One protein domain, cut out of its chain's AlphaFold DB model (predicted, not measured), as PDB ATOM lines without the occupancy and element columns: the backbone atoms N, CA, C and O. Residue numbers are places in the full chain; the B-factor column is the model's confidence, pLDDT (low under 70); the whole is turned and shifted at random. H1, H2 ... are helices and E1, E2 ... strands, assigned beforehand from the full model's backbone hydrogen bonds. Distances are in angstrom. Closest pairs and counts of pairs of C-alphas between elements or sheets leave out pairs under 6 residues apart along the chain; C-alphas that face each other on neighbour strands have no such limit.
ATOM      1  N   CYS A  11     251.439 131.878 144.831       97.56
ATOM      2  CA  CYS A  11     250.707 130.693 145.287       97.56
ATOM      3  C   CYS A  11     250.765 130.539 146.815       97.56
ATOM      4  O   CYS A  11     249.741 130.311 147.453       97.56
ATOM      5  N   TRP A  12     251.934 130.780 147.417       97.88
ATOM      6  CA  TRP A  12     252.137 130.734 148.866       97.88
ATOM      7  C   TRP A  12     251.324 131.798 149.616       97.88
ATOM      8  O   TRP A  12     250.750 131.512 150.661       97.88
ATOM      9  N   VAL A  13     251.219 133.006 149.057       97.56
ATOM     10  CA  VAL A  13     250.452 134.123 149.621       97.56
ATOM     11  C   VAL A  13     248.964 133.777 149.670       97.56
ATOM     12  O   VAL A  13     248.308 133.905 150.705       97.56
ATOM     13  N   ALA A  14     248.431 133.309 148.541       97.69
ATOM     14  CA  ALA A  14     247.041 132.895 148.439       97.69
ATOM     15  C   ALA A  14     246.750 131.666 149.320       97.69
ATOM     16  O   ALA A  14     245.704 131.623 149.968       97.69
ATOM     17  N   ALA A  15     247.686 130.717 149.423       98.50
ATOM     18  CA  ALA A  15     247.573 129.576 150.325       98.50
ATOM     19  C   ALA A  15     247.528 130.006 151.803       98.50
ATOM     20  O   ALA A  15     246.632 129.569 152.525       98.50
ATOM     21  N   CYS A  16     248.405 130.921 152.244       98.38
ATOM     22  CA  CYS A  16     248.360 131.494 153.595       98.38
ATOM     23  C   CYS A  16     247.005 132.142 153.891       98.38
ATOM     24  O   CYS A  16     246.433 131.899 154.953       98.38
ATOM     25  N   LYS A  17     246.466 132.922 152.942       97.75
ATOM     26  CA  LYS A  17     245.138 133.534 153.074       97.75
ATOM     27  C   LYS A  17     244.061 132.475 153.286       97.75
ATOM     28  O   LYS A  17     243.295 132.577 154.235       97.75
ATOM     29  N   VAL A  18     243.993 131.463 152.419       97.50
ATOM     30  CA  VAL A  18     242.974 130.406 152.521       97.50
ATOM     31  C   VAL A  18     243.093 129.677 153.859       97.50
ATOM     32  O   VAL A  18     242.090 129.554 154.555       97.50
ATOM     33  N   VAL A  19     244.294 129.225 154.230       97.81
ATOM     34  CA  VAL A  19     244.501 128.431 155.449       97.81
ATOM     35  C   VAL A  19     244.209 129.245 156.707       97.81
ATOM     36  O   VAL A  19     243.466 128.784 157.570       97.81
ATOM     37  N   GLY A  20     244.712 130.478 156.795       96.94
ATOM     38  CA  GLY A  20     244.453 131.346 157.944       96.94
ATOM     39  C   GLY A  20     242.978 131.746 158.071       96.94
ATOM     40  O   GLY A  20     242.437 131.751 159.173       96.94
ATOM     41  N   GLU A  21     242.285 132.011 156.960       95.31
ATOM     42  CA  GLU A  21     240.841 132.291 156.971       95.31
ATOM     43  C   GLU A  21     240.009 131.074 157.400       95.31
ATOM     44  O   GLU A  21     238.999 131.234 158.081       95.31
ATOM     45  N   GLN A  22     240.403 129.852 157.024       94.81
ATOM     46  CA  GLN A  22     239.739 128.644 157.527       94.81
ATOM     47  C   GLN A  22     240.015 128.431 159.016       94.81
ATOM     48  O   GLN A  22     239.094 128.111 159.761       94.81
ATOM     49  N   TYR A  23     241.243 128.683 159.470       95.81
ATOM     50  CA  TYR A  23     241.581 128.602 160.888       95.81
ATOM     51  C   TYR A  23     240.721 129.558 161.732       95.81
ATOM     52  O   TYR A  23     240.078 129.118 162.681       95.81
ATOM     53  N   LYS A  24     240.586 130.830 161.327       95.00
ATOM     54  CA  LYS A  24     239.724 131.813 162.018       95.00
ATOM     55  C   LYS A  24     238.242 131.415 162.077       95.00
ATOM     56  O   LYS A  24     237.532 131.836 162.984       95.00
ATOM     57  N   LYS A  25     237.747 130.601 161.137       93.38
ATOM     58  CA  LYS A  25     236.367 130.077 161.196       93.38
ATOM     59  C   LYS A  25     236.187 129.006 162.264       93.38
ATOM     60  O   LYS A  25     235.100 128.902 162.822       93.38
ATOM     61  N   ASN A  26     237.229 128.219 162.521       91.44
ATOM     62  CA  ASN A  26     237.211 127.181 163.549       91.44
ATOM     63  C   ASN A  26     237.516 127.745 164.945       91.44
ATOM     64  O   ASN A  26     237.062 127.178 165.934       91.44
ATOM     65  N   PHE A  27     238.248 128.861 165.009       92.62
ATOM     66  CA  PHE A  27     238.712 129.513 166.236       92.62
ATOM     67  C   PHE A  27     238.344 131.002 166.210       92.62
ATOM     68  O   PHE A  27     239.132 131.866 165.817       92.62
ATOM     69  N   THR A  28     237.095 131.297 166.575       90.88
ATOM     70  CA  THR A  28     236.484 132.632 166.435       90.88
ATOM     71  C   THR A  28     237.066 133.700 167.362       90.88
ATOM     72  O   THR A  28     236.785 134.883 167.182       90.88
ATOM     73  N   GLU A  29     237.875 133.313 168.351       93.88
ATOM     74  CA  GLU A  29     238.652 134.232 169.186       93.88
ATOM     75  C   GLU A  29     239.671 135.050 168.373       93.88
ATOM     76  O   GLU A  29     240.048 136.152 168.777       93.88
ATOM     77  N   PHE A  30     240.078 134.554 167.201       94.19
ATOM     78  CA  PHE A  30     240.964 135.261 166.285       94.19
ATOM     79  C   PHE A  30     240.152 136.087 165.280       94.19
ATOM     80  O   PHE A  30     239.703 135.593 164.246       94.19
ATOM     81  N   ALA A  31     239.990 137.378 165.576       90.94
ATOM     82  CA  ALA A  31     239.159 138.300 164.795       90.94
ATOM     83  C   ALA A  31     239.956 139.322 163.961       90.94
ATOM     84  O   ALA A  31     239.388 140.311 163.495       90.94
ATOM     85  N   PHE A  32     241.267 139.121 163.774       95.38
ATOM     86  CA  PHE A  32     242.078 140.062 163.002       95.38
ATOM     87  C   PHE A  32     241.563 140.205 161.561       95.38
ATOM     88  O   PHE A  32     241.330 139.224 160.840       95.38
ATOM     89  N   THR A  33     241.444 141.461 161.138       94.75
ATOM     90  CA  THR A  33     241.147 141.876 159.771       94.75
ATOM     91  C   THR A  33     242.010 143.075 159.400       94.75
ATOM     92  O   THR A  33     242.451 143.821 160.272       94.75
ATOM     93  N   LEU A  34     242.229 143.276 158.100       93.50
ATOM     94  CA  LEU A  34     242.842 144.504 157.605       93.50
ATOM     95  C   LEU A  34     241.997 145.716 158.017       93.50
ATOM     96  O   LEU A  34     240.767 145.658 157.987       93.50
ATOM     97  N   GLU A  35     242.669 146.810 158.370       88.00
ATOM     98  CA  GLU A  35     242.021 148.056 158.802       88.00
ATOM     99  C   GLU A  35     241.229 148.728 157.672       88.00
ATOM    100  O   GLU A  35     240.212 149.375 157.915       88.00
ATOM    101  N   SER A  36     241.688 148.575 156.424       85.06
ATOM    102  CA  SER A  36     241.009 149.144 155.261       85.06
ATOM    103  C   SER A  36     239.802 148.289 154.859       85.06
ATOM    104  O   SER A  36     239.950 147.075 154.697       85.06
ATOM    105  N   PRO A  37     238.627 148.900 154.604       79.31
ATOM    106  CA  PRO A  37     237.482 148.188 154.040       79.31
ATOM    107  C   PRO A  37     237.700 147.812 152.565       79.31
ATOM    108  O   PRO A  37     236.903 147.066 151.991       79.31
ATOM    109  N   GLU A  38     238.744 148.344 151.921       88.50
ATOM    110  CA  GLU A  38     239.058 148.028 150.535       88.50
ATOM    111  C   GLU A  38     239.545 146.583 150.405       88.50
ATOM    112  O   GLU A  38     240.495 146.142 151.047       88.50
ATOM    113  N   THR A  39     238.903 145.840 149.508       91.44
ATOM    114  CA  THR A  39     239.277 144.452 149.194       91.44
ATOM    115  C   THR A  39     240.399 144.365 148.160       91.44
ATOM    116  O   THR A  39     240.916 143.281 147.891       91.44
ATOM    117  N   GLU A  40     240.795 145.504 147.589       94.44
ATOM    118  CA  GLU A  40     241.734 145.610 146.483       94.44
ATOM    119  C   GLU A  40     242.675 146.796 146.688       94.44
ATOM    120  O   GLU A  40     242.243 147.851 147.133       94.44
ATOM    121  N   VAL A  41     243.940 146.646 146.299       94.56
ATOM    122  CA  VAL A  41     244.967 147.691 146.401       94.56
ATOM    123  C   VAL A  41     245.526 147.979 145.015       94.56
ATOM    124  O   VAL A  41     245.793 147.057 144.242       94.56
ATOM    125  N   ALA A  42     245.675 149.262 144.683       95.06
ATOM    126  CA  ALA A  42     246.297 149.694 143.437       95.06
ATOM    127  C   ALA A  42     247.794 149.361 143.432       95.06
ATOM    128  O   ALA A  42     248.491 149.621 144.411       95.06
ATOM    129  N   VAL A  43     248.292 148.841 142.310       93.50
ATOM    130  CA  VAL A  43     249.691 148.423 142.173       93.50
ATOM    131  C   VAL A  43     250.345 149.082 140.970       93.50
ATOM    132  O   VAL A  43     249.746 149.208 139.900       93.50
ATOM    133  N   SER A  44     251.598 149.494 141.145       89.81
ATOM    134  CA  SER A  44     252.437 150.050 140.077       89.81
ATOM    135  C   SER A  44     253.464 149.042 139.559       89.81
ATOM    136  O   SER A  44     253.831 149.097 138.387       89.81
ATOM    137  N   ASN A  45     253.903 148.093 140.394       91.00
ATOM    138  CA  ASN A  45     254.799 147.027 139.960       91.00
ATOM    139  C   ASN A  45     254.025 145.975 139.150       91.00
ATOM    140  O   ASN A  45     253.157 145.282 139.687       91.00
ATOM    141  N   LEU A  46     254.368 145.820 137.873       92.75
ATOM    142  CA  LEU A  46     253.723 144.869 136.964       92.75
ATOM    143  C   LEU A  46     254.442 143.512 136.881       92.75
ATOM    144  O   LEU A  46     253.943 142.609 136.213       92.75
ATOM    145  N   ASP A  47     255.580 143.341 137.560       93.94
ATOM    146  CA  ASP A  47     256.356 142.102 137.507       93.94
ATOM    147  C   ASP A  47     255.542 140.891 137.988       93.94
ATOM    148  O   ASP A  47     254.929 140.907 139.060       93.94
ATOM    149  N   GLY A  48     255.490 139.850 137.158       95.31
ATOM    150  CA  GLY A  48     254.693 138.643 137.382       95.31
ATOM    151  C   GLY A  48     253.198 138.863 137.604       95.31
ATOM    152  O   GLY A  48     252.522 137.926 138.028       95.31
ATOM    153  N   LEU A  49     252.668 140.066 137.364       96.94
ATOM    154  CA  LEU A  49     251.258 140.375 137.553       96.94
ATOM    155  C   LEU A  49     250.416 139.562 136.569       96.94
ATOM    156  O   LEU A  49     250.615 139.607 135.354       96.94
ATOM    157  N   ARG A  50     249.431 138.838 137.094       96.31
ATOM    158  CA  ARG A  50     248.518 138.030 136.290       96.31
ATOM    159  C   ARG A  50     247.391 138.882 135.739       96.31
ATOM    160  O   ARG A  50     246.309 138.952 136.315       96.31
ATOM    161  N   THR A  51     247.678 139.577 134.641       95.75
ATOM    162  CA  THR A  51     246.747 140.506 133.968       95.75
ATOM    163  C   THR A  51     245.473 139.843 133.435       95.75
ATOM    164  O   THR A  51     244.487 140.536 133.208       95.75
ATOM    165  N   ASP A  52     245.469 138.516 133.295       94.38
ATOM    166  CA  ASP A  52     244.297 137.684 133.017       94.38
ATOM    167  C   ASP A  52     243.352 137.535 134.225       94.38
ATOM    168  O   ASP A  52     242.182 137.202 134.053       94.38
ATOM    169  N   ILE A  53     243.848 137.791 135.441       95.50
ATOM    170  CA  ILE A  53     243.120 137.631 136.707       95.50
ATOM    171  C   ILE A  53     242.812 138.979 137.366       95.50
ATOM    172  O   ILE A  53     241.723 139.173 137.905       95.50
ATOM    173  N   VAL A  54     243.781 139.898 137.389       95.69
ATOM    174  CA  VAL A  54     243.656 141.151 138.144       95.69
ATOM    175  C   VAL A  54     242.736 142.155 137.460       95.69
ATOM    176  O   VAL A  54     242.669 142.246 136.234       95.69
ATOM    177  N   LYS A  55     242.047 142.973 138.261       94.88
ATOM    178  CA  LYS A  55     241.201 144.040 137.720       94.88
ATOM    179  C   LYS A  55     242.049 145.206 137.228       94.88
ATOM    180  O   LYS A  55     243.086 145.536 137.805       94.88
ATOM    181  N   ARG A  56     241.547 145.886 136.196       96.31
ATOM    182  CA  ARG A  56     242.124 147.117 135.651       96.31
ATOM    183  C   ARG A  56     241.056 148.208 135.573       96.31
ATOM    184  O   ARG A  56     240.005 147.988 134.978       96.31
ATOM    185  N   ARG A  57     241.316 149.386 136.150       96.38
ATOM    186  CA  ARG A  57     240.441 150.574 136.072       96.38
ATOM    187  C   ARG A  57     241.272 151.790 135.692       96.38
ATOM    188  O   ARG A  57     242.276 152.057 136.339       96.38
ATOM    189  N   ASN A  58     240.872 152.519 134.650       94.81
ATOM    190  CA  ASN A  58     241.561 153.735 134.186       94.81
ATOM    191  C   ASN A  58     243.082 153.551 134.007       94.81
ATOM    192  O   ASN A  58     243.877 154.400 134.389       94.81
ATOM    193  N   GLY A  59     243.494 152.399 133.470       92.94
ATOM    194  CA  GLY A  59     244.908 152.068 133.279       92.94
ATOM    195  C   GLY A  59     245.636 151.535 134.518       92.94
ATOM    196  O   GLY A  59     246.714 150.978 134.349       92.94
ATOM    197  N   ILE A  60     245.037 151.618 135.710       96.44
ATOM    198  CA  ILE A  60     245.600 151.171 136.991       96.44
ATOM    199  C   ILE A  60     245.190 149.720 137.262       96.44
ATOM    200  O   ILE A  60     244.023 149.362 137.074       96.44
ATOM    201  N   TYR A  61     246.136 148.893 137.707       96.69
ATOM    202  CA  TYR A  61     245.884 147.509 138.108       96.69
ATOM    203  C   TYR A  61     245.649 147.392 139.610       96.69
ATOM    204  O   TYR A  61     246.205 148.162 140.392       96.69
ATOM    205  N   PHE A  62     244.838 146.410 139.999       96.56
ATOM    206  CA  PHE A  62     244.458 146.171 141.384       96.56
ATOM    207  C   PHE A  62     244.656 144.707 141.765       96.56
ATOM    208  O   PHE A  62     244.164 143.816 141.069       96.56
ATOM    209  N   VAL A  63     245.334 144.466 142.884       95.69
ATOM    210  CA  VAL A  63     245.493 143.130 143.482       95.69
ATOM    211  C   VAL A  63     244.632 143.006 144.732       95.69
ATOM    212  O   VAL A  63     244.227 144.007 145.314       95.69
ATOM    213  N   ASP A  64     244.369 141.780 145.162       95.94
ATOM    214  CA  ASP A  64     243.690 141.467 146.413       95.94
ATOM    215  C   ASP A  64     244.459 142.050 147.612       95.94
ATOM    216  O   ASP A  64     245.663 141.816 147.773       95.94
ATOM    217  N   ALA A  65     243.754 142.803 148.461       95.88
ATOM    218  CA  ALA A  65     244.358 143.523 149.580       95.88
ATOM    219  C   ALA A  65     245.047 142.583 150.578       95.88
ATOM    220  O   ALA A  65     246.146 142.876 151.048       95.88
ATOM    221  N   TRP A  66     244.452 141.418 150.845       96.50
ATOM    222  CA  TRP A  66     245.055 140.405 151.711       96.50
ATOM    223  C   TRP A  66     246.309 139.804 151.099       96.50
ATOM    224  O   TRP A  66     247.304 139.664 151.804       96.50
ATOM    225  N   GLN A  67     246.298 139.482 149.803       96.31
ATOM    226  CA  GLN A  67     247.506 138.976 149.155       96.31
ATOM    227  C   GLN A  67     248.642 140.005 149.216       96.31
ATOM    228  O   GLN A  67     249.758 139.665 149.608       96.31
ATOM    229  N   SER A  68     248.350 141.277 148.926       95.25
ATOM    230  CA  SER A  68     249.344 142.346 149.060       95.25
ATOM    231  C   SER A  68     249.852 142.494 150.495       95.25
ATOM    232  O   SER A  68     251.054 142.680 150.689       95.25
ATOM    233  N   ALA A  69     248.969 142.435 151.496       95.69
ATOM    234  CA  ALA A  69     249.339 142.602 152.897       95.69
ATOM    235  C   ALA A  69     250.195 141.432 153.405       95.69
ATOM    236  O   ALA A  69     251.221 141.659 154.041       95.69
ATOM    237  N   ILE A  70     249.830 140.192 153.071       96.62
ATOM    238  CA  ILE A  70     250.620 139.001 153.408       96.62
ATOM    239  C   ILE A  70     252.002 139.089 152.759       96.62
ATOM    240  O   ILE A  70     252.998 138.948 153.460       96.62
ATOM    241  N   ALA A  71     252.077 139.366 151.451       95.38
ATOM    242  CA  ALA A  71     253.354 139.478 150.746       95.38
ATOM    243  C   ALA A  71     254.257 140.543 151.391       95.38
ATOM    244  O   ALA A  71     255.421 140.278 151.666       95.38
ATOM    245  N   ARG A  72     253.698 141.717 151.712       93.62
ATOM    246  CA  ARG A  72     254.436 142.835 152.316       93.62
ATOM    247  C   ARG A  72     254.949 142.541 153.728       93.62
ATOM    248  O   ARG A  72     256.035 142.990 154.070       93.62
ATOM    249  N   ASN A  73     254.176 141.844 154.558       94.94
ATOM    250  CA  ASN A  73     254.523 141.657 155.972       94.94
ATOM    251  C   ASN A  73     255.297 140.356 156.233       94.94
ATOM    252  O   ASN A  73     256.152 140.297 157.122       94.94
ATOM    253  N   ALA A  74     255.023 139.307 155.457       95.25
ATOM    254  CA  ALA A  74     255.651 138.005 155.643       95.25
ATOM    255  C   ALA A  74     257.002 137.876 154.920       95.25
ATOM    256  O   ALA A  74     257.857 137.115 155.383       95.25
ATOM    257  N   ASP A  75     257.220 138.613 153.826       92.88
ATOM    258  CA  ASP A  75     258.490 138.618 153.094       92.88
ATOM    259  C   ASP A  75     259.541 139.507 153.780       92.88
ATOM    260  O   ASP A  75     259.666 140.709 153.530       92.88
ATOM    261  N   PHE A  76     260.327 138.878 154.651       86.56
ATOM    262  CA  PHE A  76     261.429 139.524 155.361       86.56
ATOM    263  C   PHE A  76     262.714 139.650 154.526       86.56
ATOM    264  O   PHE A  76     263.599 140.413 154.907       86.56
ATOM    265  N   LEU A  77     262.850 138.920 153.408       88.56
ATOM    266  CA  LEU A  77     264.073 138.938 152.589       88.56
ATOM    267  C   LEU A  77     264.116 140.148 151.661       88.56
ATOM    268  O   LEU A  77     265.192 140.677 151.391       88.56
ATOM    269  N   HIS A  78     262.951 140.599 151.202       86.62
ATOM    270  CA  HIS A  78     262.839 141.722 150.273       86.62
ATOM    271  C   HIS A  78     262.298 142.990 150.945       86.62
ATOM    272  O   HIS A  78     261.880 143.916 150.257       86.62
ATOM    273  N   GLY A  79     262.292 143.049 152.281       73.81
ATOM    274  CA  GLY A  79     261.934 144.254 153.038       73.81
ATOM    275  C   GLY A  79     260.513 144.761 152.773       73.81
ATOM    276  O   GLY A  79     260.294 145.970 152.740       73.81
ATOM    277  N   GLY A  80     259.564 143.857 152.518       69.06
ATOM    278  CA  GLY A  80     258.181 144.213 152.197       69.06
ATOM    279  C   GLY A  80     257.985 144.899 150.841       69.06
ATOM    280  O   GLY A  80     256.920 145.475 150.590       69.06
ATOM    281  N   LEU A  81     258.980 144.838 149.948       76.06
ATOM    282  CA  LEU A  81     258.815 145.277 148.567       76.06
ATOM    283  C   LEU A  81     257.734 144.445 147.883       76.06
ATOM    284  O   LEU A  81     257.751 143.215 147.880       76.06
ATOM    285  N   GLU A  82     256.790 145.137 147.256       72.31
ATOM    286  CA  GLU A  82     255.761 144.474 146.477       72.31
ATOM    287  C   GLU A  82     256.378 143.922 145.183       72.31
ATOM    288  O   GLU A  82     256.783 144.692 144.311       72.31
ATOM    289  N   GLY A  83     256.462 142.595 145.050       81.56
ATOM    290  CA  GLY A  83     257.088 141.941 143.898       81.56
ATOM    291  C   GLY A  83     256.670 140.484 143.700       81.56
ATOM    292  O   GLY A  83     255.908 139.914 144.483       81.56
ATOM    293  N   ASN A  84     257.152 139.875 142.615       92.88
ATOM    294  CA  ASN A  84     256.834 138.504 142.214       92.88
ATOM    295  C   ASN A  84     257.786 137.474 142.847       92.88
ATOM    296  O   ASN A  84     258.381 136.646 142.153       92.88
ATOM    297  N   PHE A  85     257.952 137.522 144.167       93.19
ATOM    298  CA  PHE A  85     258.906 136.663 144.865       93.19
ATOM    299  C   PHE A  85     258.290 135.309 145.263       93.19
ATOM    300  O   PHE A  85     257.158 135.270 145.766       93.19
ATOM    301  N   PRO A  86     259.006 134.188 145.050       92.88
ATOM    302  CA  PRO A  86     258.599 132.893 145.578       92.88
ATOM    303  C   PRO A  86     258.787 132.857 147.100       92.88
ATOM    304  O   PRO A  86     259.776 133.355 147.629       92.88
ATOM    305  N   GLY A  87     257.846 132.236 147.808       92.44
ATOM    306  CA  GLY A  87     257.891 132.132 149.265       92.44
ATOM    307  C   GLY A  87     258.692 130.921 149.727       92.44
ATOM    308  O   GLY A  87     258.427 129.795 149.296       92.44
ATOM    309  N   ASN A  88     259.616 131.124 150.668       94.75
ATOM    310  CA  ASN A  88     260.241 130.029 151.416       94.75
ATOM    311  C   ASN A  88     259.335 129.566 152.578       94.75
ATOM    312  O   ASN A  88     258.193 130.015 152.706       94.75
ATOM    313  N   ASP A  89     259.791 128.618 153.391       96.44
ATOM    314  CA  ASP A  89     258.962 128.046 154.459       96.44
ATOM    315  C   ASP A  89     258.744 129.021 155.622       96.44
ATOM    316  O   ASP A  89     257.629 129.146 156.126       96.44
ATOM    317  N   GLN A  90     259.765 129.806 155.976       96.25
ATOM    318  CA  GLN A  90     259.653 130.826 157.018       96.25
ATOM    319  C   GLN A  90     258.656 131.926 156.629       96.25
ATOM    320  O   GLN A  90     257.850 132.342 157.457       96.25
ATOM    321  N   MET A  91     258.643 132.365 155.366       96.62
ATOM    322  CA  MET A  91     257.653 133.324 154.860       96.62
ATOM    323  C   MET A  91     256.230 132.769 154.930       96.62
ATOM    324  O   MET A  91     255.317 133.490 155.316       96.62
ATOM    325  N   LYS A  92     256.025 131.481 154.626       97.69
ATOM    326  CA  LYS A  92     254.704 130.845 154.764       97.69
ATOM    327  C   LYS A  92     254.249 130.804 156.219       97.69
ATOM    328  O   LYS A  92     253.111 131.159 156.506       97.69
ATOM    329  N   MET A  93     255.139 130.440 157.144       97.81
ATOM    330  CA  MET A  93     254.845 130.442 158.583       97.81
ATOM    331  C   MET A  93     254.474 131.845 159.085       97.81
ATOM    332  O   MET A  93     253.461 132.014 159.760       97.81
ATOM    333  N   ARG A  94     255.241 132.870 158.692       97.56
ATOM    334  CA  ARG A  94     254.931 134.280 158.983       97.56
ATOM    335  C   ARG A  94     253.594 134.705 158.380       97.56
ATOM    336  O   ARG A  94     252.800 135.349 159.052       97.56
ATOM    337  N   GLY A  95     253.324 134.309 157.136       97.75
ATOM    338  CA  GLY A  95     252.075 134.599 156.438       97.75
ATOM    339  C   GLY A  95     250.861 133.985 157.129       97.75
ATOM    340  O   GLY A  95     249.852 134.663 157.290       97.75
ATOM    341  N   LEU A  96     250.967 132.739 157.603       98.44
ATOM    342  CA  LEU A  96     249.920 132.092 158.402       98.44
ATOM    343  C   LEU A  96     249.638 132.873 159.693       98.44
ATOM    344  O   LEU A  96     248.480 133.181 159.974       98.44
ATOM    345  N   LYS A  97     250.685 133.265 160.431       98.38
ATOM    346  CA  LYS A  97     250.551 134.099 161.637       98.38
ATOM    347  C   LYS A  97     249.911 135.451 161.336       98.38
ATOM    348  O   LYS A  97     248.965 135.840 162.013       98.38
ATOM    349  N   TYR A  98     250.350 136.123 160.276       97.81
ATOM    350  CA  TYR A  98     249.818 137.424 159.884       97.81
ATOM    351  C   TYR A  98     248.320 137.385 159.565       97.81
ATOM    352  O   TYR A  98     247.577 138.254 160.005       97.81
ATOM    353  N   VAL A  99     247.843 136.369 158.840       97.62
ATOM    354  CA  VAL A  99     246.411 136.259 158.496       97.62
ATOM    355  C   VAL A  99     245.530 136.091 159.735       97.62
ATOM    356  O   VAL A  99     244.399 136.587 159.759       97.62
ATOM    357  N   VAL A 100     246.036 135.389 160.749       97.62
ATOM    358  CA  VAL A 100     245.290 135.080 161.976       97.62
ATOM    359  C   VAL A 100     245.402 136.193 163.017       97.62
ATOM    360  O   VAL A 100     244.423 136.479 163.703       97.62
ATOM    361  N   LEU A 101     246.567 136.834 163.129       97.44
ATOM    362  CA  LEU A 101     246.920 137.696 164.264       97.44
ATOM    363  C   LEU A 101     247.283 139.131 163.873       97.44
ATOM    364  O   LEU A 101     247.393 139.982 164.749       97.44
ATOM    365  N   GLY A 102     247.529 139.400 162.591       97.00
ATOM    366  CA  GLY A 102     248.080 140.677 162.126       97.00
ATOM    367  C   GLY A 102     249.552 140.891 162.468       97.00
ATOM    368  O   GLY A 102     250.116 141.923 162.119       97.00
TER     369      GLY A 102
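Overview. This is residues 11 to 102 of the 206 residues of an uncharacterized protein of Eisenbergiella tayi (UniProt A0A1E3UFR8). Three helices crossing one another make a compact cluster, and a small three-stranded sheet lies at one end of it, running through E3 directly into H2. Long links join H1 to E1, E1 to E2 and H2 to H3. The printed part has 92 residues, in the order H1 E1 E2 E3 H2 H3; the sheet runs E1 E3 E2, all antiparallel, and the class is mixed, helices and strands. The whole is compact, with a radius of gyration of the C-alphas of 13.3 A and spans of 41 by 28 by 21 A.

Along the chain. H1, residues 11 to 26, begins at C-alpha 11 (250.707, 130.693, 145.287) and is 23.0 A long. E1 is residues 40 to 43, 9.5 A; E2 is residues 55 to 57, 6.8 A; E3 is residues 60 to 64, 13.7 A. H2, residues 65 to 74, is 14.0 A long. H3, residues 89 to 101, is 18.3 A long and ends at C-alpha 101 (246.920, 137.696, 164.264).

Arrangement. H1 touches H3 at a steep tilt of 38 degrees, the same way, closest at the C-alphas of Cys 16 and Leu 96, 5.1 A. With residues 13 to 17 alone H1 touches H2, about perpendicular at 77 degrees; the C-alphas of Val 13 and Gln 67 are closest, 5.7 A. E1 and E3 are antiparallel, with N 41 and O 63 at 2.8 A. E2 and E3 form a hairpin, with N 57 and O 60 at 2.9 A. H2 is on the sheet but only grazes it, with residues 65 to 69. H2 touches H3 at a steep tilt of 55 degrees, opposite ways; the C-alphas of Ala 74 and Gly 95 are closest, 5.0 A. H3 is not on the sheet. In H1, H2 and H3 every O i to N i+4 pair is within hydrogen-bond range.

Size, cuts and confidence. The C-alphas of Glu 29 and Gly 59, the two farthest apart, are 40.6 A apart. The printed part has no cut. Mean pLDDT of the printed part is 93.6; residue 80 is under 70.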